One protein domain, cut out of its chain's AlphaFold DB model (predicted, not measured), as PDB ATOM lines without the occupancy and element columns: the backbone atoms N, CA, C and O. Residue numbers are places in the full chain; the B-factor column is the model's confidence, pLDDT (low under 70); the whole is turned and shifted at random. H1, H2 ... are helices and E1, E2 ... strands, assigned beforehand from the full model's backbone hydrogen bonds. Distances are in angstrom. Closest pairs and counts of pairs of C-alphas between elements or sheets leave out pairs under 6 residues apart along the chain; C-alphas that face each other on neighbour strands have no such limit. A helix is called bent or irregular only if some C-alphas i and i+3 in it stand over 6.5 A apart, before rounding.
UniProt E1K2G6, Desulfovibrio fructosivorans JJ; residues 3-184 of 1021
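What this domain is: This is residues 3 to 184 of the 1021 residues of a protein of Desulfovibrio fructosivorans JJ (UniProt E1K2G6). One twisted sheet of six parallel strands makes the core, with helices H1 and H7 over one face and H4 over the other: three layers, helices on both faces of a sheet. A small hairpin sheet, E2 E3 E4, packs on residues 106 to 111 of H4, and the short helix H8 lies far off towards the other end of the longest axis. The printed part has 182 residues, with nine named strands and eight named helices in the order E1 E2 E3 E4 H1 E5 H2 H3 E6 H4 E7 H5 H6 E8 H7 E9 H8. The large sheet runs E5 E1 E6 E7 E8 E9, the small one E2 E3 E4 is antiparallel, and the class is mixed, helices and strands. The whole is compact, with a radius of gyration of the C-alphas of 16.2 A and spans of 51 by 37 by 31 A.

How they stand to each other: Look first at the large sheet: E5 (residues 72 to 77), E1 (3 to 7), E6 (99 to 103), E7 (127 to 131), E8 (149 to 151) and E9 (169 to 171), strand beside strand and parallel. Within hydrogen-bond range you will find N 5 and O 74 at 2.8 A, N 6 and O 101 at 2.8 A, N 129 and O 100 at 2.8 A, N 130 and O 149 at 3.0 A, and N 171 and O 150 at 2.8 A. H1 (56 to 69) runs along E1 at a height over the sheet of 8.5 A, and the closest C-alphas of the two are those of Cys 5 and Ala 62, 6.1 A. On the same face H7 (156 to 163), 8.4 A high, is over E7 and only just over E8, with 3 of its C-alphas there. H1 and H7 touch at Ala 61 and Glu 156, their closest C-alphas, 4.6 A, with a steep tilt of 51 degrees, the same way. On the opposite face H4 (106 to 122), 9.9 A high, runs along E6; it is irregular, C-alphas 107 and 110 being 7.8 A apart, and has a kink of 29 degrees near residue 113. H5 (133 to 137) and H6 (140 to 144) are only just over E8, with 3 C-alphas each, and H6 is on the same face as H4. H2 (78 to 81) and H3 (85 to 95) only graze the large sheet. E6, H4, E7 and E7, H5 H6, E8 are strand-helix-strand units, parallel neighbour strands with helices between, with right-handed crossovers; E8, H7, E9 is another, left-handed. E5, H2 H3, E6 is a split one, right-handed, with E1 between its strands. E2 (11 to 13), E3 (23 to 27) and E4 (35 to 38) form a meander, each strand the antiparallel neighbour of the one before; N 24 and O 12 are 2.8 A apart, N 27 and O 35 2.8 A. The closest C-alphas of E4 and H4 are those of Phe 35 and Pro 107, 6.3 A. H8 (178 to 182) touches no helix and is on neither sheet. Every O i to N i+4 pair is within hydrogen-bond range in H1, H3, H6, H7 and H8; H4 has 11 of 13, H5 0 of 1 but 2 of 2 O i to N i+3 pairs, and H2 is too short for an O i to N i+4 pair.

Where its parts are: Find C-alpha 3 at (26.407, -8.253, -44.765), where E1 begins; it runs 13.1 A from first to last C-alpha. E5 covers 16.7 A, H1 19.9 A, H3 15.5 A and H4 24.4 A, the last from C-alpha 106 at (14.740, 8.588, -32.959). H8 ends at C-alpha 182, (39.308, -6.622, -24.378).

The domain as a whole: The C-alphas of Gly 20 and Glu 179 are the two farthest apart, 52.4 A. The printed part has no cut, and its one long link joins E4 to H1 over residues 39 to 55. The mean pLDDT of the printed part is 93.1; residue 15 and residues 18 to 22 are under 70.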
ATOM      1  N   VAL A   3      27.049  -9.124 -45.757       98.12
ATOM      2  CA  VAL A   3      26.407  -8.253 -44.765       98.12
ATOM      3  C   VAL A   3      26.937  -6.838 -44.925       98.12
ATOM      4  O   VAL A   3      28.145  -6.649 -45.034       98.12
ATOM      5  N   LEU A   4      26.054  -5.846 -44.922       98.31
ATOM      6  CA  LEU A   4      26.428  -4.437 -44.881       98.31
ATOM      7  C   LEU A   4      26.132  -3.855 -43.499       98.31
ATOM      8  O   LEU A   4      24.978  -3.815 -43.087       98.31
ATOM      9  N   CYS A   5      27.152  -3.340 -42.822       98.19
ATOM     10  CA  CYS A   5      26.999  -2.419 -41.702       98.19
ATOM     11  C   CYS A   5      26.923  -0.993 -42.260       98.19
ATOM     12  O   CYS A   5      27.930  -0.441 -42.703       98.19
ATOM     13  N   SER A   6      25.715  -0.432 -42.297       97.38
ATOM     14  CA  SER A   6      25.423   0.849 -42.935       97.38
ATOM     15  C   SER A   6      25.113   1.926 -41.900       97.38
ATOM     16  O   SER A   6      24.287   1.729 -41.006       97.38
ATOM     17  N   ASN A   7      25.707   3.103 -42.082       97.50
ATOM     18  CA  ASN A   7      25.212   4.367 -41.545       97.50
ATOM     19  C   ASN A   7      24.680   5.192 -42.741       97.50
ATOM     20  O   ASN A   7      25.431   6.003 -43.290       97.50
ATOM     21  N   PRO A   8      23.425   4.947 -43.194       97.06
ATOM     22  CA  PRO A   8      22.859   5.543 -44.409       97.06
ATOM     23  C   PRO A   8      22.928   7.074 -44.441       97.06
ATOM     24  O   PRO A   8      22.880   7.688 -43.367       97.06
ATOM     25  N   PRO A   9      22.960   7.695 -45.642       96.69
ATOM     26  CA  PRO A   9      23.005   9.145 -45.770       96.69
ATOM     27  C   PRO A   9      21.748   9.750 -45.155       96.69
ATOM     28  O   PRO A   9      20.655   9.228 -45.354       96.69
ATOM     29  N   TRP A  10      21.900  10.844 -44.414       96.06
ATOM     30  CA  TRP A  10      20.789  11.532 -43.768       96.06
ATOM     31  C   TRP A  10      20.886  13.023 -44.066       96.06
ATOM     32  O   TRP A  10      21.648  13.759 -43.439       96.06
ATOM     33  N   TRP A  11      20.126  13.445 -45.068       94.44
ATOM     34  CA  TRP A  11      20.006  14.825 -45.497       94.44
ATOM     35  C   TRP A  11      18.554  15.244 -45.358       94.44
ATOM     36  O   TRP A  11      17.659  14.572 -45.866       94.44
ATOM     37  N   ILE A  12      18.319  16.360 -44.681       89.25
ATOM     38  CA  ILE A  12      16.981  16.939 -44.592       89.25
ATOM     39  C   ILE A  12      17.041  18.385 -45.049       89.25
ATOM     40  O   ILE A  12      18.000  19.102 -44.759       89.25
ATOM     41  N   GLU A  13      16.020  18.836 -45.764       83.94
ATOM     42  CA  GLU A  13      15.832  20.272 -45.935       83.94
ATOM     43  C   GLU A  13      15.658  20.886 -44.551       83.94
ATOM     44  O   GLU A  13      14.888  20.372 -43.749       83.94
ATOM     45  N   ASN A  14      16.400  21.949 -44.253       81.00
ATOM     46  CA  ASN A  14      16.335  22.631 -42.973       81.00
ATOM     47  C   ASN A  14      14.928  23.218 -42.806       81.00
ATOM     48  O   ASN A  14      14.655  24.254 -43.436       81.00
ATOM     49  N   PRO A  15      14.059  22.618 -41.971       69.12
ATOM     50  CA  PRO A  15      12.696  23.105 -41.816       69.12
ATOM     51  C   PRO A  15      12.667  24.388 -40.980       69.12
ATOM     52  O   PRO A  15      11.730  25.165 -41.111       69.12
ATOM     53  N   ASP A  16      13.732  24.637 -40.207       72.62
ATOM     54  CA  ASP A  16      13.868  25.709 -39.219       72.62
ATOM     55  C   ASP A  16      14.648  26.931 -39.752       72.62
ATOM     56  O   ASP A  16      14.843  27.917 -39.044       72.62
ATOM     57  N   ALA A  17      15.165  26.884 -40.988       70.62
ATOM     58  CA  ALA A  17      15.957  27.988 -41.538       70.62
ATOM     59  C   ALA A  17      15.099  29.233 -41.828       70.62
ATOM     60  O   ALA A  17      14.167  29.213 -42.631       70.62
ATOM     61  N   ILE A  18      15.493  30.358 -41.244       65.62
ATOM     62  CA  ILE A  18      14.841  31.651 -41.475       65.62
ATOM     63  C   ILE A  18      15.287  32.266 -42.826       65.62
ATOM     64  O   ILE A  18      14.518  32.956 -43.491       65.62
ATOM     65  N   HIS A  19      16.512  31.977 -43.294       59.03
ATOM     66  CA  HIS A  19      17.146  32.622 -44.463       59.03
ATOM     67  C   HIS A  19      17.109  31.816 -45.786       59.03
ATOM     68  O   HIS A  19      18.017  31.938 -46.607       59.03
ATOM     69  N   GLY A  20      16.056  31.030 -46.028       55.31
ATOM     70  CA  GLY A  20      15.855  30.274 -47.279       55.31
ATOM     71  C   GLY A  20      16.185  28.775 -47.176       55.31
ATOM     72  O   GLY A  20      16.488  28.291 -46.083       55.31
ATOM     73  N   PRO A  21      16.086  28.007 -48.285       58.00
ATOM     74  CA  PRO A  21      16.359  26.570 -48.290       58.00
ATOM     75  C   PRO A  21      17.822  26.283 -47.949       58.00
ATOM     76  O   PRO A  21      18.721  26.448 -48.769       58.00
ATOM     77  N   GLY A  22      18.054  25.865 -46.706       69.00
ATOM     78  CA  GLY A  22      19.290  25.225 -46.268       69.00
ATOM     79  C   GLY A  22      19.114  23.712 -46.225       69.00
ATOM     80  O   GLY A  22      17.995  23.231 -46.084       69.00
ATOM     81  N   LEU A  23      20.207  22.963 -46.310       84.75
ATOM     82  CA  LEU A  23      20.219  21.523 -46.070       84.75
ATOM     83  C   LEU A  23      20.882  21.272 -44.715       84.75
ATOM     84  O   LEU A  23      21.929  21.854 -44.423       84.75
ATOM     85  N   LEU A  24      20.272  20.437 -43.884       91.00
ATOM     86  CA  LEU A  24      20.909  19.906 -42.688       91.00
ATOM     87  C   LEU A  24      21.474  18.531 -43.013       91.00
ATOM     88  O   LEU A  24      20.821  17.714 -43.668       91.00
ATOM     89  N   ALA A  25      22.672  18.271 -42.508       93.81
ATOM     90  CA  ALA A  25      23.174  16.916 -42.419       93.81
ATOM     91  C   ALA A  25      22.834  16.342 -41.054       93.81
ATOM     92  O   ALA A  25      23.016  16.985 -40.013       93.81
ATOM     93  N   GLY A  26      22.386  15.101 -41.082       94.56
ATOM     94  CA  GLY A  26      22.267  14.261 -39.921       94.56
ATOM     95  C   GLY A  26      23.618  13.835 -39.365       94.56
ATOM     96  O   GLY A  26      24.568  13.574 -40.104       94.56
ATOM     97  N   VAL A  27      23.672  13.714 -38.047       94.50
ATOM     98  CA  VAL A  27      24.725  13.047 -37.293       94.50
ATOM     99  C   VAL A  27      24.034  12.029 -36.396       94.50
ATOM    100  O   VAL A  27      23.160  12.385 -35.604       94.50
ATOM    101  N   ARG A  28      24.387  10.752 -36.552       93.12
ATOM    102  CA  ARG A  28      23.636   9.642 -35.954       93.12
ATOM    103  C   ARG A  28      24.537   8.649 -35.245       93.12
ATOM    104  O   ARG A  28      24.761   8.801 -34.047       93.12
ATOM    105  N   ALA A  29      25.039   7.652 -35.972       93.31
ATOM    106  CA  ALA A  29      25.872   6.622 -35.380       93.31
ATOM    107  C   ALA A  29      27.162   7.239 -34.830       93.31
ATOM    108  O   ALA A  29      27.748   8.122 -35.457       93.31
ATOM    109  N   GLY A  30      27.559   6.822 -33.629       91.31
ATOM    110  CA  GLY A  30      28.705   7.413 -32.928       91.31
ATOM    111  C   GLY A  30      28.419   8.723 -32.195       91.31
ATOM    112  O   GLY A  30      29.246   9.162 -31.405       91.31
ATOM    113  N   SER A  31      27.238   9.323 -32.366       91.00
ATOM    114  CA  SER A  31      26.823  10.452 -31.536       91.00
ATOM    115  C   SER A  31      26.004   9.985 -30.340       91.00
ATOM    116  O   SER A  31      24.969   9.334 -30.486       91.00
ATOM    117  N   ARG A  32      26.422  10.397 -29.139       86.19
ATOM    118  CA  ARG A  32      25.650  10.218 -27.894       86.19
ATOM    119  C   ARG A  32      24.281  10.906 -27.956       86.19
ATOM    120  O   ARG A  32      23.365  10.533 -27.228       86.19
ATOM    121  N   TRP A  33      24.184  11.927 -28.802       85.75
ATOM    122  CA  TRP A  33      23.023  12.776 -29.016       85.75
ATOM    123  C   TRP A  33      22.871  12.888 -30.527       85.75
ATOM    124  O   TRP A  33      23.615  13.647 -31.134       85.75
ATOM    125  N   PRO A  34      22.055  12.070 -31.193       91.88
ATOM    126  CA  PRO A  34      21.828  12.225 -32.627       91.88
ATOM    127  C   PRO A  34      21.116  13.551 -32.922       91.88
ATOM    128  O   PRO A  34      20.205  13.939 -32.193       91.88
ATOM    129  N   PHE A  35      21.541  14.273 -33.955       93.50
ATOM    130  CA  PHE A  35      20.974  15.580 -34.310       93.50
ATOM    131  C   PHE A  35      21.176  15.900 -35.786       93.50
ATOM    132  O   PHE A  35      21.961  15.266 -36.487       93.50
ATOM    133  N   THR A  36      20.500  16.946 -36.239       93.19
ATOM    134  CA  THR A  36      20.691  17.549 -37.552       93.19
ATOM    135  C   THR A  36      21.325  18.923 -37.406       93.19
ATOM    136  O   THR A  36      20.936  19.732 -36.558       93.19
ATOM    137  N   SER A  37      22.323  19.221 -38.233       89.75
ATOM    138  CA  SER A  37      23.022  20.506 -38.185       89.75
ATOM    139  C   SER A  37      23.351  21.045 -39.564       89.75
ATOM    140  O   SER A  37      23.386  20.320 -40.559       89.75
ATOM    141  N   VAL A  38      23.569  22.357 -39.612       86.06
ATOM    142  CA  VAL A  38      24.079  23.024 -40.804       86.06
ATOM    143  C   VAL A  38      25.540  22.626 -40.966       86.06
ATOM    144  O   VAL A  38      26.337  22.778 -40.041       86.06
ATOM    145  N   VAL A  39      25.883  22.134 -42.149       87.12
ATOM    146  CA  VAL A  39      27.235  21.682 -42.483       87.12
ATOM    147  C   VAL A  39      27.747  22.382 -43.734       87.12
ATOM    148  O   VAL A  39      26.976  22.922 -44.526       87.12
ATOM    149  N   ARG A  40      29.069  22.384 -43.917       86.25
ATOM    150  CA  ARG A  40      29.720  22.921 -45.121       86.25
ATOM    151  C   ARG A  40      29.581  21.983 -46.311       86.25
ATOM    152  O   ARG A  40      29.569  22.447 -47.451       86.25
ATOM    153  N   SER A  41      29.547  20.684 -46.043       88.75
ATOM    154  CA  SER A  41      29.396  19.641 -47.055       88.75
ATOM    155  C   SER A  41      28.018  19.685 -47.729       88.75
ATOM    156  O   SER A  41      27.037  20.116 -47.126       88.75
ATOM    157  N   LYS A  42      27.936  19.192 -48.966       91.00
ATOM    158  CA  LYS A  42      26.674  18.963 -49.691       91.00
ATOM    159  C   LYS A  42      26.559  17.477 -50.073       91.00
ATOM    160  O   LYS A  42      27.570  16.778 -49.989       91.00
ATOM    161  N   PRO A  43      25.381  16.978 -50.493       94.00
ATOM    162  CA  PRO A  43      25.247  15.607 -50.979       94.00
ATOM    163  C   PRO A  43      26.198  15.354 -52.156       94.00
ATOM    164  O   PRO A  43      26.193  16.112 -53.121       94.00
ATOM    165  N   GLY A  44      27.047  14.335 -52.035       92.19
ATOM    166  CA  GLY A  44      28.103  13.996 -52.993       92.19
ATOM    167  C   GLY A  44      29.372  14.860 -52.900       92.19
ATOM    168  O   GLY A  44      30.375  14.543 -53.536       92.19
ATOM    169  N   GLU A  45      29.381  15.924 -52.089       90.69
ATOM    170  CA  GLU A  45      30.489  16.883 -51.985       90.69
ATOM    171  C   GLU A  45      30.990  17.013 -50.540       90.69
ATOM    172  O   GLU A  45      30.535  17.856 -49.753       90.69
ATOM    173  N   TYR A  46      31.995  16.209 -50.192       90.38
ATOM    174  CA  TYR A  46      32.670  16.322 -48.903       90.38
ATOM    175  C   TYR A  46      33.446  17.639 -48.776       90.38
ATOM    176  O   TYR A  46      34.286  17.969 -49.618       90.38
ATOM    177  N   ARG A  47      33.247  18.346 -47.657       89.19
ATOM    178  CA  ARG A  47      34.101  19.461 -47.235       89.19
ATOM    179  C   ARG A  47      34.629  19.227 -45.828       89.19
ATOM    180  O   ARG A  47      33.880  18.917 -44.906       89.19
ATOM    181  N   PHE A  48      35.934  19.411 -45.664       88.50
ATOM    182  CA  PHE A  48      36.586  19.234 -44.373       88.50
ATOM    183  C   PHE A  48      36.109  20.264 -43.333       88.50
ATOM    184  O   PHE A  48      35.886  21.441 -43.637       88.50
ATOM    185  N   GLY A  49      36.039  19.811 -42.079       85.00
ATOM    186  CA  GLY A  49      35.862  20.641 -40.892       85.00
ATOM    187  C   GLY A  49      34.471  20.584 -40.258       85.00
ATOM    188  O   GLY A  49      34.257  21.232 -39.235       85.00
ATOM    189  N   ASP A  50      33.526  19.850 -40.836       89.31
ATOM    190  CA  ASP A  50      32.243  19.568 -40.188       89.31
ATOM    191  C   ASP A  50      32.427  18.555 -39.041       89.31
ATOM    192  O   ASP A  50      33.293  17.686 -39.132       89.31
ATOM    193  N   TYR A  51      31.617  18.652 -37.979       92.12
ATOM    194  CA  TYR A  51      31.629  17.662 -36.896       92.12
ATOM    195  C   TYR A  51      31.080  16.319 -37.390       92.12
ATOM    196  O   TYR A  51      29.970  16.258 -37.929       92.12
ATOM    197  N   LEU A  52      31.862  15.258 -37.203       94.31
ATOM    198  CA  LEU A  52      31.543  13.892 -37.603       94.31
ATOM    199  C   LEU A  52      32.167  12.904 -36.607       94.31
ATOM    200  O   LEU A  52      33.392  12.737 -36.629       94.31
ATOM    201  N   PRO A  53      31.358  12.258 -35.750       95.75
ATOM    202  CA  PRO A  53      31.842  11.230 -34.849       95.75
ATOM    203  C   PRO A  53      32.055   9.901 -35.583       95.75
ATOM    204  O   PRO A  53      31.320   9.575 -36.517       95.75
ATOM    205  N   TYR A  54      33.034   9.114 -35.144       97.19
ATOM    206  CA  TYR A  54      33.192   7.730 -35.590       97.19
ATOM    207  C   TYR A  54      32.051   6.853 -35.043       97.19
ATOM    208  O   TYR A  54      31.754   6.923 -33.848       97.19
ATOM    209  N   PRO A  55      31.415   5.986 -35.854       96.69
ATOM    210  CA  PRO A  55      30.299   5.158 -35.407       96.69
ATOM    211  C   PRO A  55      30.790   3.951 -34.591       96.69
ATOM    212  O   PRO A  55      30.858   2.826 -35.083       96.69
ATOM    213  N   PHE A  56      31.146   4.195 -33.324       95.81
ATOM    214  CA  PHE A  56      31.873   3.253 -32.461       95.81
ATOM    215  C   PHE A  56      31.257   1.853 -32.384       95.81
ATOM    216  O   PHE A  56      31.966   0.862 -32.579       95.81
ATOM    217  N   PHE A  57      29.952   1.755 -32.116       95.69
ATOM    218  CA  PHE A  57      29.272   0.464 -32.012       95.69
ATOM    219  C   PHE A  57      29.163  -0.230 -33.373       95.69
ATOM    220  O   PHE A  57      29.384  -1.435 -33.450       95.69
ATOM    221  N   LEU A  58      28.935   0.520 -34.456       97.19
ATOM    222  CA  LEU A  58      28.795  -0.043 -35.803       97.19
ATOM    223  C   LEU A  58      30.121  -0.587 -36.324       97.19
ATOM    224  O   LEU A  58      30.170  -1.692 -36.860       97.19
ATOM    225  N   GLY A  59      31.202   0.168 -36.125       97.19
ATOM    226  CA  GLY A  59      32.553  -0.249 -36.482       97.19
ATOM    227  C   GLY A  59      33.034  -1.440 -35.653       97.19
ATOM    228  O   GLY A  59      33.602  -2.383 -36.204       97.19
ATOM    229  N   SER A  60      32.759  -1.441 -34.343       97.00
ATOM    230  CA  SER A  60      33.016  -2.589 -33.460       97.00
ATOM    231  C   SER A  60      32.261  -3.834 -33.931       97.00
ATOM    232  O   SER A  60      32.845  -4.904 -34.112       97.00
ATOM    233  N   ALA A  61      30.968  -3.683 -34.209       97.44
ATOM    234  CA  ALA A  61      30.108  -4.771 -34.630       97.44
ATOM    235  C   ALA A  61      30.456  -5.327 -36.007       97.44
ATOM    236  O   ALA A  61      30.368  -6.539 -36.189       97.44
ATOM    237  N   ALA A  62      30.910  -4.494 -36.945       97.88
ATOM    238  CA  ALA A  62      31.364  -4.952 -38.254       97.88
ATOM    239  C   ALA A  62      32.558  -5.916 -38.137       97.88
ATOM    240  O   ALA A  62      32.501  -7.038 -38.650       97.88
ATOM    241  N   SER A  63      33.611  -5.521 -37.408       97.56
ATOM    242  CA  SER A  63      34.788  -6.374 -37.184       97.56
ATOM    243  C   SER A  63      34.451  -7.618 -36.360       97.56
ATOM    244  O   SER A  63      34.902  -8.718 -36.685       97.56
ATOM    245  N   TYR A  64      33.643  -7.467 -35.305       97.94
ATOM    246  CA  TYR A  64      33.229  -8.584 -34.455       97.94
ATOM    247  C   TYR A  64      32.413  -9.616 -35.244       97.94
ATOM    248  O   TYR A  64      32.711 -10.808 -35.202       97.94
ATOM    249  N   LEU A  65      31.434  -9.163 -36.034       97.38
ATOM    250  CA  LEU A  65      30.611 -10.023 -36.879       97.38
ATOM    251  C   LEU A  65      31.459 -10.778 -37.906       97.38
ATOM    252  O   LEU A  65      31.282 -11.986 -38.065       97.38
ATOM    253  N   ALA A  66      32.386 -10.093 -38.580       97.00
ATOM    254  CA  ALA A  66      33.279 -10.724 -39.549       97.00
ATOM    255  C   ALA A  66      34.107 -11.845 -38.902       97.00
ATOM    256  O   ALA A  66      34.181 -12.946 -39.449       97.00
ATOM    257  N   ARG A  67      34.666 -11.595 -37.708       96.88
ATOM    258  CA  ARG A  67      35.468 -12.576 -36.965       96.88
ATOM    259  C   ARG A  67      34.654 -13.797 -36.535       96.88
ATOM    260  O   ARG A  67      35.085 -14.919 -36.767       96.88
ATOM    261  N   GLU A  68      33.499 -13.585 -35.909       96.56
ATOM    262  CA  GLU A  68      32.718 -14.672 -35.299       96.56
ATOM    263  C   GLU A  68      31.937 -15.518 -36.312       96.56
ATOM    264  O   GLU A  68      31.547 -16.645 -36.013       96.56
ATOM    265  N   THR A  69      31.666 -14.984 -37.506       95.25
ATOM    266  CA  THR A  69      30.800 -15.651 -38.496       95.25
ATOM    267  C   THR A  69      31.515 -16.045 -39.781       95.25
ATOM    268  O   THR A  69      30.990 -16.859 -40.540       95.25
ATOM    269  N   GLY A  70      32.678 -15.450 -40.066       92.75
ATOM    270  CA  GLY A  70      33.346 -15.572 -41.362       92.75
ATOM    271  C   GLY A  70      32.563 -14.947 -42.528       92.75
ATOM    272  O   GLY A  70      32.914 -15.171 -43.686       92.75
ATOM    273  N   ALA A  71      31.488 -14.193 -42.257       94.19
ATOM    274  CA  ALA A  71      30.713 -13.516 -43.288       94.19
ATOM    275  C   ALA A  71      31.531 -12.409 -43.968       94.19
ATOM    276  O   ALA A  71      32.377 -11.757 -43.352       94.19
ATOM    277  N   THR A  72      31.236 -12.145 -45.242       96.62
ATOM    278  CA  THR A  72      31.797 -10.987 -45.942       96.62
ATOM    279  C   THR A  72      31.065  -9.739 -45.465       96.62
ATOM    280  O   THR A  72      29.944  -9.472 -45.904       96.62
ATOM    281  N   VAL A  73      31.681  -9.004 -44.541       97.69
ATOM    282  CA  VAL A  73      31.123  -7.775 -43.972       97.69
ATOM    283  C   VAL A  73      31.691  -6.564 -44.705       97.69
ATOM    284  O   VAL A  73      32.903  -6.360 -44.737       97.69
ATOM    285  N   ALA A  74      30.807  -5.760 -45.286       97.12
ATOM    286  CA  ALA A  74      31.115  -4.429 -45.782       97.12
ATOM    287  C   ALA A  74      30.701  -3.384 -44.743       97.12
ATOM    288  O   ALA A  74      29.694  -3.546 -44.052       97.12
ATOM    289  N   PHE A  75      31.447  -2.290 -44.674       97.56
ATOM    290  CA  PHE A  75      31.130  -1.136 -43.846       97.56
ATOM    291  C   PHE A  75      30.941   0.078 -44.751       97.56
ATOM    292  O   PHE A  75      31.737   0.309 -45.662       97.56
ATOM    293  N   ARG A  76      29.870   0.842 -44.533       96.69
ATOM    294  CA  ARG A  76      29.637   2.084 -45.272       96.69
ATOM    295  C   ARG A  76      29.044   3.139 -44.364       96.69
ATOM    296  O   ARG A  76      27.895   3.029 -43.943       96.69
ATOM    297  N   ASP A  77      29.818   4.183 -44.122       97.62
ATOM    298  CA  ASP A  77      29.360   5.363 -43.411       97.62
ATOM    299  C   ASP A  77      29.076   6.499 -44.393       97.62
ATOM    300  O   ASP A  77      29.893   7.386 -44.634       97.62
ATOM    301  N   SER A  78      27.886   6.456 -44.985       97.06
ATOM    302  CA  SER A  78      27.439   7.431 -45.977       97.06
ATOM    303  C   SER A  78      27.303   8.845 -45.402       97.06
ATOM    304  O   SER A  78      27.441   9.818 -46.146       97.06
ATOM    305  N   ILE A  79      27.093   8.986 -44.085       96.38
ATOM    306  CA  ILE A  79      27.135  10.288 -43.403       96.38
ATOM    307  C   ILE A  79      28.563  10.844 -43.426       96.38
ATOM    308  O   ILE A  79      28.753  12.003 -43.806       96.38
ATOM    309  N   ALA A  80      29.567  10.032 -43.086       95.25
ATOM    310  CA  ALA A  80      30.971  10.440 -43.132       95.25
ATOM    311  C   ALA A  80      31.460  10.719 -44.566       95.25
ATOM    312  O   ALA A  80      32.235  11.652 -44.795       95.25
ATOM    313  N   LEU A  81      30.963   9.961 -45.549       95.25
ATOM    314  CA  LEU A  81      31.249  10.183 -46.971       95.25
ATOM    315  C   LEU A  81      30.513  11.378 -47.572       95.25
ATOM    316  O   LEU A  81      30.861  11.799 -48.675       95.25
ATOM    317  N   ARG A  82      29.524  11.934 -46.860       94.19
ATOM    318  CA  ARG A  82      28.617  12.966 -47.382       94.19
ATOM    319  C   ARG A  82      27.923  12.505 -48.661       94.19
ATOM    320  O   ARG A  82      27.699  13.290 -49.572       94.19
ATOM    321  N   GLU A  83      27.597  11.222 -48.724       95.44
ATOM    322  CA  GLU A  83      27.060  10.572 -49.911       95.44
ATOM    323  C   GLU A  83      25.644  11.073 -50.232       95.44
ATOM    324  O   GLU A  83      24.845  11.324 -49.327       95.44
ATOM    325  N   ASP A  84      25.317  11.221 -51.515       96.06
ATOM    326  CA  ASP A  84      23.936  11.418 -51.950       96.06
ATOM    327  C   ASP A  84      23.164  10.087 -52.032       96.06
ATOM    328  O   ASP A  84      23.727   8.989 -52.056       96.06
ATOM    329  N   TYR A  85      21.835  10.175 -52.076       96.69
ATOM    330  CA  TYR A  85      20.981   8.988 -52.100       96.69
ATOM    331  C   TYR A  85      21.152   8.145 -53.368       96.69
ATOM    332  O   TYR A  85      21.058   6.921 -53.295       96.69
ATOM    333  N   ALA A  86      21.405   8.768 -54.524       95.94
ATOM    334  CA  ALA A  86      21.524   8.048 -55.788       95.94
ATOM    335  C   ALA A  86      22.754   7.132 -55.780       95.94
ATOM    336  O   ALA A  86      22.655   5.955 -56.134       95.94
ATOM    337  N   THR A  87      23.882   7.650 -55.300       96.81
ATOM    338  CA  THR A  87      25.134   6.911 -55.136       96.81
ATOM    339  C   THR A  87      24.969   5.785 -54.115       96.81
ATOM    340  O   THR A  87      25.336   4.642 -54.399       96.81
ATOM    341  N   TYR A  88      24.312   6.058 -52.980       97.50
ATOM    342  CA  TYR A  88      24.058   5.044 -51.954       97.50
ATOM    343  C   TYR A  88      23.211   3.879 -52.489       97.50
ATOM    344  O   TYR A  88      23.578   2.713 -52.335       97.50
ATOM    345  N   PHE A  89      22.096   4.166 -53.167       97.25
ATOM    346  CA  PHE A  89      21.230   3.120 -53.716       97.25
ATOM    347  C   PHE A  89      21.874   2.361 -54.880       97.25
ATOM    348  O   PHE A  89      21.672   1.150 -54.994       97.25
ATOM    349  N   ALA A  90      22.681   3.030 -55.709       96.69
ATOM    350  CA  ALA A  90      23.465   2.365 -56.746       96.69
ATOM    351  C   ALA A  90      24.435   1.344 -56.133       96.69
ATOM    352  O   ALA A  90      24.464   0.195 -56.574       96.69
ATOM    353  N   TYR A  91      25.135   1.723 -55.059       97.00
ATOM    354  CA  TYR A  91      26.021   0.823 -54.321       97.00
ATOM    355  C   TYR A  91      25.271  -0.388 -53.745       97.00
ATOM    356  O   TYR A  91      25.711  -1.525 -53.916       97.00
ATOM    357  N   LEU A  92      24.114  -0.180 -53.105       97.12
ATOM    358  CA  LEU A  92      23.313  -1.293 -52.576       97.12
ATOM    359  C   LEU A  92      22.885  -2.276 -53.673       97.12
ATOM    360  O   LEU A  92      22.938  -3.490 -53.470       97.12
ATOM    361  N   LYS A  93      22.474  -1.748 -54.830       95.06
ATOM    362  CA  LYS A  93      22.035  -2.545 -55.977       95.06
ATOM    363  C   LYS A  93      23.181  -3.336 -56.603       95.06
ATOM    364  O   LYS A  93      22.987  -4.494 -56.953       95.06
ATOM    365  N   GLU A  94      24.352  -2.724 -56.746       96.50
ATOM    366  CA  GLU A  94      25.534  -3.366 -57.327       96.50
ATOM    367  C   GLU A  94      26.064  -4.499 -56.440       96.50
ATOM    368  O   GLU A  94      26.470  -5.549 -56.937       96.50
ATOM    369  N   GLN A  95      26.050  -4.305 -55.120       96.19
ATOM    370  CA  GLN A  95      26.669  -5.249 -54.194       96.19
ATOM    371  C   GLN A  95      25.779  -6.438 -53.795       96.19
ATOM    372  O   GLN A  95      26.344  -7.442 -53.347       96.19
ATOM    373  N   ASP A  96      24.452  -6.331 -53.960       94.56
ATOM    374  CA  ASP A  96      23.414  -7.336 -53.634       94.56
ATOM    375  C   ASP A  96      23.626  -7.998 -52.256       94.56
ATOM    376  O   ASP A  96      24.066  -9.143 -52.139       94.56
ATOM    377  N   PHE A  97      23.371  -7.242 -51.184       97.62
ATOM    378  CA  PHE A  97      23.565  -7.709 -49.807       97.62
ATOM    379  C   PHE A  97      22.431  -8.625 -49.314       97.62
ATOM    380  O   PHE A  97      21.245  -8.322 -49.482       97.62
ATOM    381  N   ASP A  98      22.803  -9.695 -48.601       96.81
ATOM    382  CA  ASP A  98      21.862 -10.601 -47.929       96.81
ATOM    383  C   ASP A  98      21.254  -9.937 -46.686       96.81
ATOM    384  O   ASP A  98      20.047 -10.033 -46.442       96.81
ATOM    385  N   TYR A  99      22.095  -9.242 -45.911       98.12
ATOM    386  CA  TYR A  99      21.701  -8.506 -44.711       98.12
ATOM    387  C   TYR A  99      22.207  -7.064 -44.754       98.12
ATOM    388  O   TYR A  99      23.356  -6.818 -45.120       98.12
ATOM    389  N   ILE A 100      21.377  -6.123 -44.312       98.44
ATOM    390  CA  ILE A 100      21.771  -4.728 -44.083       98.44
ATOM    391  C   ILE A 100      21.459  -4.374 -42.632       98.44
ATOM    392  O   ILE A 100      20.309  -4.452 -42.206       98.44
ATOM    393  N   VAL A 101      22.486  -3.981 -41.886       98.31
ATOM    394  CA  VAL A 101      22.401  -3.474 -40.518       98.31
ATOM    395  C   VAL A 101      22.401  -1.953 -40.567       98.31
ATOM    396  O   VAL A 101      23.290  -1.367 -41.182       98.31
ATOM    397  N   ILE A 102      21.429  -1.323 -39.914       97.88
ATOM    398  CA  ILE A 102      21.320   0.133 -39.802       97.88
ATOM    399  C   ILE A 102      21.309   0.499 -38.318       97.88
ATOM    400  O   ILE A 102      20.374   0.146 -37.597       97.88
ATOM    401  N   GLU A 103      22.337   1.215 -37.856       95.19
ATOM    402  CA  GLU A 103      22.276   1.889 -36.553       95.19
ATOM    403  C   GLU A 103      21.413   3.141 -36.704       95.19
ATOM    404  O   GLU A 103      21.745   4.036 -37.484       95.19
ATOM    405  N   SER A 104      20.304   3.191 -35.969       94.44
ATOM    406  CA  SER A 104      19.339   4.276 -36.038       94.44
ATOM    407  C   SER A 104      18.987   4.828 -34.658       94.44
ATOM    408  O   SER A 104      19.206   4.208 -33.612       94.44
ATOM    409  N   ALA A 105      18.459   6.042 -34.663       93.12
ATOM    410  CA  ALA A 105      17.996   6.738 -33.487       93.12
ATOM    411  C   ALA A 105      16.765   7.558 -33.842       93.12
ATOM    412  O   ALA A 105      16.473   7.852 -34.994       93.12
ATOM    413  N   SER A 106      16.047   7.966 -32.823       89.88
ATOM    414  CA  SER A 106      14.740   8.588 -32.959       89.88
ATOM    415  C   SER A 106      14.727   9.911 -33.711       89.88
ATOM    416  O   SER A 106      13.803  10.104 -34.496       89.88
ATOM    417  N   PRO A 107      15.753  10.781 -33.594       91.69
ATOM    418  CA  PRO A 107      15.855  11.973 -34.435       91.69
ATOM    419  C   PRO A 107      15.890  11.671 -35.937       91.69
ATOM    420  O   PRO A 107      15.469  12.507 -36.727       91.69
ATOM    421  N   SER A 108      16.372  10.489 -36.341       94.19
ATOM    422  CA  SER A 108      16.471  10.072 -37.744       94.19
ATOM    423  C   SER A 108      15.442   9.019 -38.151       94.19
ATOM    424  O   SER A 108      15.400   8.649 -39.323       94.19
ATOM    425  N   TRP A 109      14.631   8.505 -37.221       94.19
ATOM    426  CA  TRP A 109      13.863   7.279 -37.449       94.19
ATOM    427  C   TRP A 109      12.860   7.398 -38.591       94.19
ATOM    428  O   TRP A 109      12.785   6.501 -39.422       94.19
ATOM    429  N   GLU A 110      12.130   8.510 -38.675       91.56
ATOM    430  CA  GLU A 110      11.166   8.742 -39.755       91.56
ATOM    431  C   GLU A 110      11.836   8.645 -41.136       91.56
ATOM    432  O   GLU A 110      11.368   7.940 -42.032       91.56
ATOM    433  N   HIS A 111      12.994   9.289 -41.273       94.62
ATOM    434  CA  HIS A 111      13.808   9.234 -42.478       94.62
ATOM    435  C   HIS A 111      14.330   7.809 -42.749       94.62
ATOM    436  O   HIS A 111      14.237   7.302 -43.871       94.62
ATOM    437  N   ASP A 112      14.841   7.133 -41.722       96.00
ATOM    438  CA  ASP A 112      15.442   5.805 -41.849       96.00
ATOM    439  C   ASP A 112      14.406   4.736 -42.195       96.00
ATOM    440  O   ASP A 112      14.662   3.886 -43.046       96.00
ATOM    441  N   ALA A 113      13.211   4.809 -41.614       96.06
ATOM    442  CA  ALA A 113      12.077   3.959 -41.954       96.06
ATOM    443  C   ALA A 113      11.658   4.123 -43.427       96.06
ATOM    444  O   ALA A 113      11.356   3.134 -44.109       96.06
ATOM    445  N   GLY A 114      11.697   5.356 -43.949       95.81
ATOM    446  CA  GLY A 114      11.491   5.644 -45.369       95.81
ATOM    447  C   GLY A 114      12.540   4.967 -46.258       95.81
ATOM    448  O   GLY A 114      12.187   4.275 -47.219       95.81
ATOM    449  N   LEU A 115      13.824   5.083 -45.899       95.69
ATOM    450  CA  LEU A 115      14.917   4.396 -46.600       95.69
ATOM    451  C   LEU A 115      14.766   2.875 -46.555       95.69
ATOM    452  O   LEU A 115      14.913   2.213 -47.579       95.69
ATOM    453  N   ILE A 116      14.442   2.313 -45.391       97.25
ATOM    454  CA  ILE A 116      14.225   0.876 -45.189       97.25
ATOM    455  C   ILE A 116      13.112   0.368 -46.109       97.25
ATOM    456  O   ILE A 116      13.277  -0.650 -46.784       97.25
ATOM    457  N   THR A 117      12.004   1.106 -46.189       96.50
ATOM    458  CA  THR A 117      10.881   0.782 -47.078       96.50
ATOM    459  C   THR A 117      11.310   0.811 -48.544       96.50
ATOM    460  O   THR A 117      10.986  -0.107 -49.300       96.50
ATOM    461  N   HIS A 118      12.084   1.822 -48.945       95.69
ATOM    462  CA  HIS A 118      12.623   1.920 -50.300       95.69
ATOM    463  C   HIS A 118      13.551   0.743 -50.635       95.69
ATOM    464  O   HIS A 118      13.331   0.062 -51.633       95.69
ATOM    465  N   ILE A 119      14.527   0.440 -49.771       96.44
ATOM    466  CA  ILE A 119      15.448  -0.697 -49.935       96.44
ATOM    467  C   ILE A 119      14.660  -1.996 -50.107       96.44
ATOM    468  O   ILE A 119      14.945  -2.784 -51.008       96.44
ATOM    469  N   LYS A 120      13.637  -2.214 -49.273       95.88
ATOM    470  CA  LYS A 120      12.835  -3.437 -49.314       95.88
ATOM    471  C   LYS A 120      11.988  -3.558 -50.579       95.88
ATOM    472  O   LYS A 120      11.772  -4.668 -51.057       95.88
ATOM    473  N   ARG A 121      11.519  -2.433 -51.124       94.88
ATOM    474  CA  ARG A 121      10.788  -2.397 -52.393       94.88
ATOM    475  C   ARG A 121      11.686  -2.777 -53.570       94.88
ATOM    476  O   ARG A 121      11.255  -3.542 -54.426       94.88
ATOM    477  N   GLU A 122      12.916  -2.266 -53.601       93.38
ATOM    478  CA  GLU A 122      13.877  -2.546 -54.678       93.38
ATOM    479  C   GLU A 122      14.483  -3.958 -54.567       93.38
ATOM    480  O   GLU A 122      14.718  -4.612 -55.583       93.38
ATOM    481  N   ASN A 123      14.704  -4.463 -53.345       94.12
ATOM    482  CA  ASN A 123      15.174  -5.829 -53.101       94.12
ATOM    483  C   ASN A 123      14.415  -6.506 -51.941       94.12
ATOM    484  O   ASN A 123      14.852  -6.471 -50.784       94.12
ATOM    485  N   PRO A 124      13.299  -7.202 -52.232       93.81
ATOM    486  CA  PRO A 124      12.498  -7.874 -51.207       93.81
ATOM    487  C   PRO A 124      13.234  -8.991 -50.456       93.81
ATOM    488  O   PRO A 124      12.825  -9.349 -49.347       93.81
ATOM    489  N   ARG A 125      14.316  -9.549 -51.023       95.19
ATOM    490  CA  ARG A 125      15.079 -10.655 -50.416       95.19
ATOM    491  C   ARG A 125      15.992 -10.188 -49.284       95.19
ATOM    492  O   ARG A 125      16.181 -10.938 -48.329       95.19
ATOM    493  N   THR A 126      16.508  -8.962 -49.358       96.19
ATOM    494  CA  THR A 126      17.434  -8.418 -48.358       96.19
ATOM    495  C   THR A 126      16.779  -8.342 -46.981       96.19
ATOM    496  O   THR A 126      15.682  -7.798 -46.814       96.19
ATOM    497  N   LYS A 127      17.448  -8.885 -45.967       97.44
ATOM    498  CA  LYS A 127      17.002  -8.847 -44.572       97.44
ATOM    499  C   LYS A 127      17.573  -7.612 -43.882       97.44
ATOM    500  O   LYS A 127      18.784  -7.428 -43.827       97.44
ATOM    501  N   ILE A 128      16.704  -6.763 -43.347       98.12
ATOM    502  CA  ILE A 128      17.117  -5.508 -42.713       98.12
ATOM    503  C   ILE A 128      17.103  -5.680 -41.195       98.12
ATOM    504  O   ILE A 128      16.116  -6.156 -40.635       98.12
ATOM    505  N   ILE A 129      18.200  -5.307 -40.541       98.31
ATOM    506  CA  ILE A 129      18.378  -5.340 -39.090       98.31
ATOM    507  C   ILE A 129      18.549  -3.903 -38.609       98.31
ATOM    508  O   ILE A 129      19.375  -3.170 -39.150       98.31
ATOM    509  N   VAL A 130      17.801  -3.506 -37.584       97.69
ATOM    510  CA  VAL A 130      17.958  -2.188 -36.955       97.69
ATOM    511  C   VAL A 130      18.589  -2.342 -35.576       97.69
ATOM    512  O   VAL A 130      18.239  -3.241 -34.809       97.69
ATOM    513  N   ALA A 131      19.527  -1.457 -35.266       96.00
ATOM    514  CA  ALA A 131      20.192  -1.373 -33.973       96.00
ATOM    515  C   ALA A 131      20.280   0.087 -33.502       96.00
ATOM    516  O   ALA A 131      19.864   1.002 -34.215       96.00
ATOM    517  N   GLY A 132      20.830   0.307 -32.309       93.38
ATOM    518  CA  GLY A 132      20.961   1.636 -31.713       93.38
ATOM    519  C   GLY A 132      19.775   2.023 -30.820       93.38
ATOM    520  O   GLY A 132      18.883   1.200 -30.571       93.38
ATOM    521  N   PRO A 133      19.746   3.275 -30.324       91.31
ATOM    522  CA  PRO A 133      18.784   3.707 -29.311       91.31
ATOM    523  C   PRO A 133      17.311   3.548 -29.701       91.31
ATOM    524  O   PRO A 133      16.460   3.351 -28.837       91.31
ATOM    525  N   ILE A 134      17.003   3.566 -31.003       92.56
ATOM    526  CA  ILE A 134      15.628   3.429 -31.497       92.56
ATOM    527  C   ILE A 134      14.954   2.121 -31.060       92.56
ATOM    528  O   ILE A 134      13.736   2.055 -30.901       92.56
ATOM    529  N   THR A 135      15.744   1.075 -30.807       92.88
ATOM    530  CA  THR A 135      15.255  -0.264 -30.444       92.88
ATOM    531  C   THR A 135      14.514  -0.312 -29.104       92.88
ATOM    532  O   THR A 135      13.797  -1.275 -28.828       92.88
ATOM    533  N   CYS A 136      14.574   0.759 -28.307       88.38
ATOM    534  CA  CYS A 136      13.707   0.977 -27.147       88.38
ATOM    535  C   CYS A 136      12.209   1.081 -27.481       88.38
ATOM    536  O   CYS A 136      11.385   0.959 -26.574       88.38
ATOM    537  N   LEU A 137      11.829   1.279 -28.750       88.19
ATOM    538  CA  LEU A 137      10.431   1.205 -29.191       88.19
ATOM    539  C   LEU A 137       9.878  -0.234 -29.228       88.19
ATOM    540  O   LEU A 137       8.663  -0.424 -29.317       88.19
ATOM    541  N   GLY A 138      10.746  -1.241 -29.093       90.50
ATOM    542  CA  GLY A 138      10.358  -2.637 -28.925       90.50
ATOM    543  C   GLY A 138       9.662  -3.225 -30.154       90.50
ATOM    544  O   GLY A 138      10.017  -2.922 -31.292       90.50
ATOM    545  N   GLU A 139       8.668  -4.087 -29.924       92.38
ATOM    546  CA  GLU A 139       8.001  -4.851 -30.991       92.38
ATOM    547  C   GLU A 139       7.274  -3.986 -32.025       92.38
ATOM    548  O   GLU A 139       7.091  -4.424 -33.161       92.38
ATOM    549  N   LYS A 140       6.928  -2.737 -31.683       90.81
ATOM    550  CA  LYS A 140       6.294  -1.797 -32.619       90.81
ATOM    551  C   LYS A 140       7.114  -1.602 -33.892       90.81
ATOM    552  O   LYS A 140       6.549  -1.569 -34.978       90.81
ATOM    553  N   LEU A 141       8.443  -1.573 -33.773       93.62
ATOM    554  CA  LEU A 141       9.341  -1.440 -34.924       93.62
ATOM    555  C   LEU A 141       9.139  -2.558 -35.950       93.62
ATOM    556  O   LEU A 141       9.158  -2.310 -37.150       93.62
ATOM    557  N   LEU A 142       8.958  -3.788 -35.470       94.62
ATOM    558  CA  LEU A 142       8.787  -4.977 -36.305       94.62
ATOM    559  C   LEU A 142       7.364  -5.073 -36.864       94.62
ATOM    560  O   LEU A 142       7.172  -5.603 -37.952       94.62
ATOM    561  N   ALA A 143       6.374  -4.581 -36.115       92.88
ATOM    562  CA  ALA A 143       4.977  -4.579 -36.532       92.88
ATOM    563  C   ALA A 143       4.693  -3.543 -37.632       92.88
ATOM    564  O   ALA A 143       3.887  -3.798 -38.525       92.88
ATOM    565  N   GLU A 144       5.346  -2.381 -37.568       93.50
ATOM    566  CA  GLU A 144       5.056  -1.232 -38.435       93.50
ATOM    567  C   GLU A 144       5.991  -1.138 -39.654       93.50
ATOM    568  O   GLU A 144       5.662  -0.469 -40.634       93.50
ATOM    569  N   HIS A 145       7.138  -1.826 -39.637       95.56
ATOM    570  CA  HIS A 145       8.161  -1.715 -40.679       95.56
ATOM    571  C   HIS A 145       8.714  -3.081 -41.105       95.56
ATOM    572  O   HIS A 145       8.731  -4.022 -40.312       95.56
ATOM    573  N   PRO A 146       9.218  -3.222 -42.350       94.94
ATOM    574  CA  PRO A 146       9.614  -4.515 -42.905       94.94
ATOM    575  C   PRO A 146      11.012  -4.960 -42.435       94.94
ATOM    576  O   PRO A 146      11.934  -5.163 -43.231       94.94
ATOM    577  N   LEU A 147      11.167  -5.107 -41.123       97.31
ATOM    578  CA  LEU A 147      12.406  -5.478 -40.454       97.31
ATOM    579  C   LEU A 147      12.495  -6.991 -40.249       97.31
ATOM    580  O   LEU A 147      11.514  -7.660 -39.937       97.31
ATOM    581  N   HIS A 148      13.701  -7.536 -40.388       97.12
ATOM    582  CA  HIS A 148      13.986  -8.918 -40.017       97.12
ATOM    583  C   HIS A 148      14.261  -9.053 -38.515       97.12
ATOM    584  O   HIS A 148      13.811 -10.011 -37.885       97.12
ATOM    585  N   ALA A 149      14.998  -8.100 -37.940       98.00
ATOM    586  CA  ALA A 149      15.318  -8.083 -36.518       98.00
ATOM    587  C   ALA A 149      15.570  -6.659 -36.000       98.00
ATOM    588  O   ALA A 149      15.985  -5.777 -36.755       98.00
ATOM    589  N   ALA A 150      15.365  -6.466 -34.698       97.62
ATOM    590  CA  ALA A 150      15.756  -5.272 -33.953       97.62
ATOM    591  C   ALA A 150      16.568  -5.695 -32.719       97.62
ATOM    592  O   ALA A 150      16.137  -6.590 -31.995       97.62
ATOM    593  N   ILE A 151      17.739  -5.097 -32.477       97.19
ATOM    594  CA  ILE A 151      18.664  -5.538 -31.412       97.19
ATOM    595  C   ILE A 151      18.815  -4.452 -30.346       97.19
ATOM    596  O   ILE A 151      19.328  -3.374 -30.641       97.19
ATOM    597  N   ARG A 152      18.396  -4.746 -29.107       94.31
ATOM    598  CA  ARG A 152      18.526  -3.817 -27.975       94.31
ATOM    599  C   ARG A 152      19.967  -3.754 -27.458       94.31
ATOM    600  O   ARG A 152      20.601  -4.791 -27.274       94.31
ATOM    601  N   GLY A 153      20.432  -2.546 -27.143       93.31
ATOM    602  CA  GLY A 153      21.749  -2.315 -26.550       93.31
ATOM    603  C   GLY A 153      22.910  -2.383 -27.541       93.31
ATOM    604  O   GLY A 153      22.751  -2.155 -28.740       93.31
ATOM    605  N   GLU A 154      24.098  -2.690 -27.021       94.88
ATOM    606  CA  GLU A 154      25.248  -3.112 -27.827       94.88
ATOM    607  C   GLU A 154      24.908  -4.386 -28.608       94.88
ATOM    608  O   GLU A 154      24.369  -5.350 -28.065       94.88
ATOM    609  N   TYR A 155      25.192  -4.374 -29.907       96.31
ATOM    610  CA  TYR A 155      24.569  -5.290 -30.857       96.31
ATOM    611  C   TYR A 155      25.547  -6.273 -31.507       96.31
ATOM    612  O   TYR A 155      25.146  -7.042 -32.378       96.31
ATOM    613  N   GLU A 156      26.800  -6.330 -31.055       97.19
ATOM    614  CA  GLU A 156      27.820  -7.266 -31.541       97.19
ATOM    615  C   GLU A 156      27.356  -8.730 -31.470       97.19
ATOM    616  O   GLU A 156      27.309  -9.429 -32.486       97.19
ATOM    617  N   LYS A 157      26.950  -9.199 -30.283       96.62
ATOM    618  CA  LYS A 157      26.474 -10.579 -30.085       96.62
ATOM    619  C   LYS A 157      25.122 -10.830 -30.747       96.62
ATOM    620  O   LYS A 157      24.890 -11.909 -31.297       96.62
ATOM    621  N   GLY A 158      24.230  -9.840 -30.706       96.75
ATOM    622  CA  GLY A 158      22.920  -9.917 -31.349       96.75
ATOM    623  C   GLY A 158      23.037 -10.129 -32.857       96.75
ATOM    624  O   GLY A 158      22.358 -10.994 -33.407       96.75
ATOM    625  N   LEU A 159      23.955  -9.421 -33.522       97.19
ATOM    626  CA  LEU A 159      24.180  -9.588 -34.957       97.19
ATOM    627  C   LEU A 159      24.684 -10.985 -35.304       97.19
ATOM    628  O   LEU A 159      24.182 -11.575 -36.258       97.19
ATOM    629  N   VAL A 160      25.602 -11.553 -34.517       96.94
ATOM    630  CA  VAL A 160      26.061 -12.940 -34.709       96.94
ATOM    631  C   VAL A 160      24.884 -13.921 -34.626       96.94
ATOM    632  O   VAL A 160      24.749 -14.802 -35.479       96.94
ATOM    633  N   LYS A 161      23.980 -13.737 -33.656       97.06
ATOM    634  CA  LYS A 161      22.773 -14.569 -33.497       97.06
ATOM    635  C   LYS A 161      21.806 -14.450 -34.679       97.06
ATOM    636  O   LYS A 161      21.248 -15.460 -35.099       97.06
ATOM    637  N   VAL A 162      21.611 -13.253 -35.229       96.69
ATOM    638  CA  VAL A 162      20.722 -13.049 -36.387       96.69
ATOM    639  C   VAL A 162      21.342 -13.618 -37.664       96.69
ATOM    640  O   VAL A 162      20.703 -14.377 -38.387       96.69
ATOM    641  N   VAL A 163      22.602 -13.275 -37.933       94.94
ATOM    642  CA  VAL A 163      23.282 -13.570 -39.201       94.94
ATOM    643  C   VAL A 163      23.665 -15.047 -39.308       94.94
ATOM    644  O   VAL A 163      23.362 -15.673 -40.322       94.94
ATOM    645  N   SER A 164      24.271 -15.627 -38.267       90.88
ATOM    646  CA  SER A 164      24.657 -17.049 -38.258       90.88
ATOM    647  C   SER A 164      23.584 -17.960 -37.675       90.88
ATOM    648  O   SER A 164      23.414 -19.083 -38.141       90.88
ATOM    649  N   GLY A 165      22.868 -17.500 -36.648       81.38
ATOM    650  CA  GLY A 165      21.842 -18.299 -35.969       81.38
ATOM    651  C   GLY A 165      20.461 -18.237 -36.623       81.38
ATOM    652  O   GLY A 165      19.586 -19.012 -36.247       81.38
ATOM    653  N   GLY A 166      20.241 -17.328 -37.581       85.19
ATOM    654  CA  GLY A 166      18.956 -17.164 -38.270       85.19
ATOM    655  C   GLY A 166      17.825 -16.637 -37.382       85.19
ATOM    656  O   GLY A 166      16.658 -16.746 -37.760       85.19
ATOM    657  N   VAL A 167      18.152 -16.095 -36.205       92.75
ATOM    658  CA  VAL A 167      17.177 -15.549 -35.252       92.75
ATOM    659  C   VAL A 167      16.566 -14.261 -35.812       92.75
ATOM    660  O   VAL A 167      17.277 -13.423 -36.356       92.75
ATOM    661  N   SER A 168      15.256 -14.080 -35.651       95.00
ATOM    662  CA  SER A 168      14.515 -12.889 -36.088       95.00
ATOM    663  C   SER A 168      13.680 -12.294 -34.954       95.00
ATOM    664  O   SER A 168      13.439 -12.959 -33.947       95.00
ATOM    665  N   GLY A 169      13.184 -11.071 -35.139       96.50
ATOM    666  CA  GLY A 169      12.358 -10.373 -34.149       96.50
ATOM    667  C   GLY A 169      13.159  -9.445 -33.231       96.50
ATOM    668  O   GLY A 169      14.212  -8.937 -33.617       96.50
ATOM    669  N   LEU A 170      12.633  -9.177 -32.034       96.88
ATOM    670  CA  LEU A 170      13.265  -8.289 -31.057       96.88
ATOM    671  C   LEU A 170      14.253  -9.086 -30.201       96.88
ATOM    672  O   LEU A 170      13.856  -9.992 -29.469       96.88
ATOM    673  N   LEU A 171      15.536  -8.743 -30.273       96.31
ATOM    674  CA  LEU A 171      16.576  -9.373 -29.469       96.31
ATOM    675  C   LEU A 171      16.820  -8.570 -28.178       96.31
ATOM    676  O   LEU A 171      16.894  -7.337 -28.230       96.31
ATOM    677  N   PRO A 172      16.961  -9.249 -27.023       93.25
ATOM    678  CA  PRO A 172      17.245  -8.602 -25.746       93.25
ATOM    679  C   PRO A 172      18.704  -8.127 -25.664       93.25
ATOM    680  O   PRO A 172      19.533  -8.490 -26.499       93.25
ATOM    681  N   PHE A 173      19.015  -7.364 -24.613       91.56
ATOM    682  CA  PHE A 173      20.381  -6.945 -24.297       91.56
ATOM    683  C   PHE A 173      21.317  -8.144 -24.116       91.56
ATOM    684  O   PHE A 173      21.031  -9.057 -23.340       91.56
ATOM    685  N   ASP A 174      22.465  -8.101 -24.788       93.00
ATOM    686  CA  ASP A 174      23.548  -9.068 -24.618       93.00
ATOM    687  C   ASP A 174      24.901  -8.393 -24.859       93.00
ATOM    688  O   ASP A 174      25.416  -8.327 -25.975       93.00
ATOM    689  N   LEU A 175      25.446  -7.842 -23.779       93.00
ATOM    690  CA  LEU A 175      26.656  -7.033 -23.806       93.00
ATOM    691  C   LEU A 175      27.917  -7.907 -23.853       93.00
ATOM    692  O   LEU A 175      27.960  -9.025 -23.326       93.00
ATOM    693  N   LEU A 176      28.992  -7.358 -24.417       94.38
ATOM    694  CA  LEU A 176      30.337  -7.888 -24.195       94.38
ATOM    695  C   LEU A 176      30.734  -7.647 -22.733       94.38
ATOM    696  O   LEU A 176      30.669  -6.515 -22.255       94.38
ATOM    697  N   ARG A 177      31.157  -8.687 -22.019       94.00
ATOM    698  CA  ARG A 177      31.824  -8.568 -20.713       94.00
ATOM    699  C   ARG A 177      33.166  -7.861 -20.883       94.00
ATOM    700  O   ARG A 177      33.653  -7.732 -22.002       94.00
ATOM    701  N   GLU A 178      33.777  -7.406 -19.794       94.75
ATOM    702  CA  GLU A 178      35.055  -6.683 -19.872       94.75
ATOM    703  C   GLU A 178      36.152  -7.515 -20.557       94.75
ATOM    704  O   GLU A 178      36.875  -6.999 -21.409       94.75
ATOM    705  N   GLU A 179      36.224  -8.816 -20.276       96.44
ATOM    706  CA  GLU A 179      37.184  -9.723 -20.908       96.44
ATOM    707  C   GLU A 179      36.894  -9.906 -22.404       96.44
ATOM    708  O   GLU A 179      37.810  -9.905 -23.223       96.44
ATOM    709  N   GLU A 180      35.616 -10.019 -22.780       96.75
ATOM    710  CA  GLU A 180      35.193 -10.148 -24.181       96.75
ATOM    711  C   GLU A 180      35.433  -8.851 -24.963       96.75
ATOM    712  O   GLU A 180      35.828  -8.904 -26.124       96.75
ATOM    713  N   LEU A 181      35.227  -7.695 -24.325       96.06
ATOM    714  CA  LEU A 181      35.504  -6.375 -24.887       96.06
ATOM    715  C   LEU A 181      37.005  -6.200 -25.150       96.06
ATOM    716  O   LEU A 181      37.384  -5.710 -26.207       96.06
ATOM    717  N   ASN A 182      37.853  -6.639 -24.218       97.06
ATOM    718  CA  ASN A 182      39.308  -6.622 -24.378       97.06
ATOM    719  C   ASN A 182      39.812  -7.616 -25.431       97.06
ATOM    720  O   ASN A 182      40.826  -7.364 -26.075       97.06
ATOM    721  N   ALA A 183      39.112  -8.736 -25.608       96.38
ATOM    722  CA  ALA A 183      39.422  -9.726 -26.632       96.38
ATOM    723  C   ALA A 183      38.787  -9.407 -27.996       96.38
ATOM    724  O   ALA A 183      39.029 -10.143 -28.954       96.38
ATOM    725  N   ALA A 184      37.935  -8.383 -28.104       95.69
ATOM    726  CA  ALA A 184      37.279  -7.999 -29.350       95.69
ATOM    727  C   ALA A 184      38.312  -7.512 -30.387       95.69
ATOM    728  O   ALA A 184      39.359  -6.978 -30.016       95.69
TER     729      ALA A 184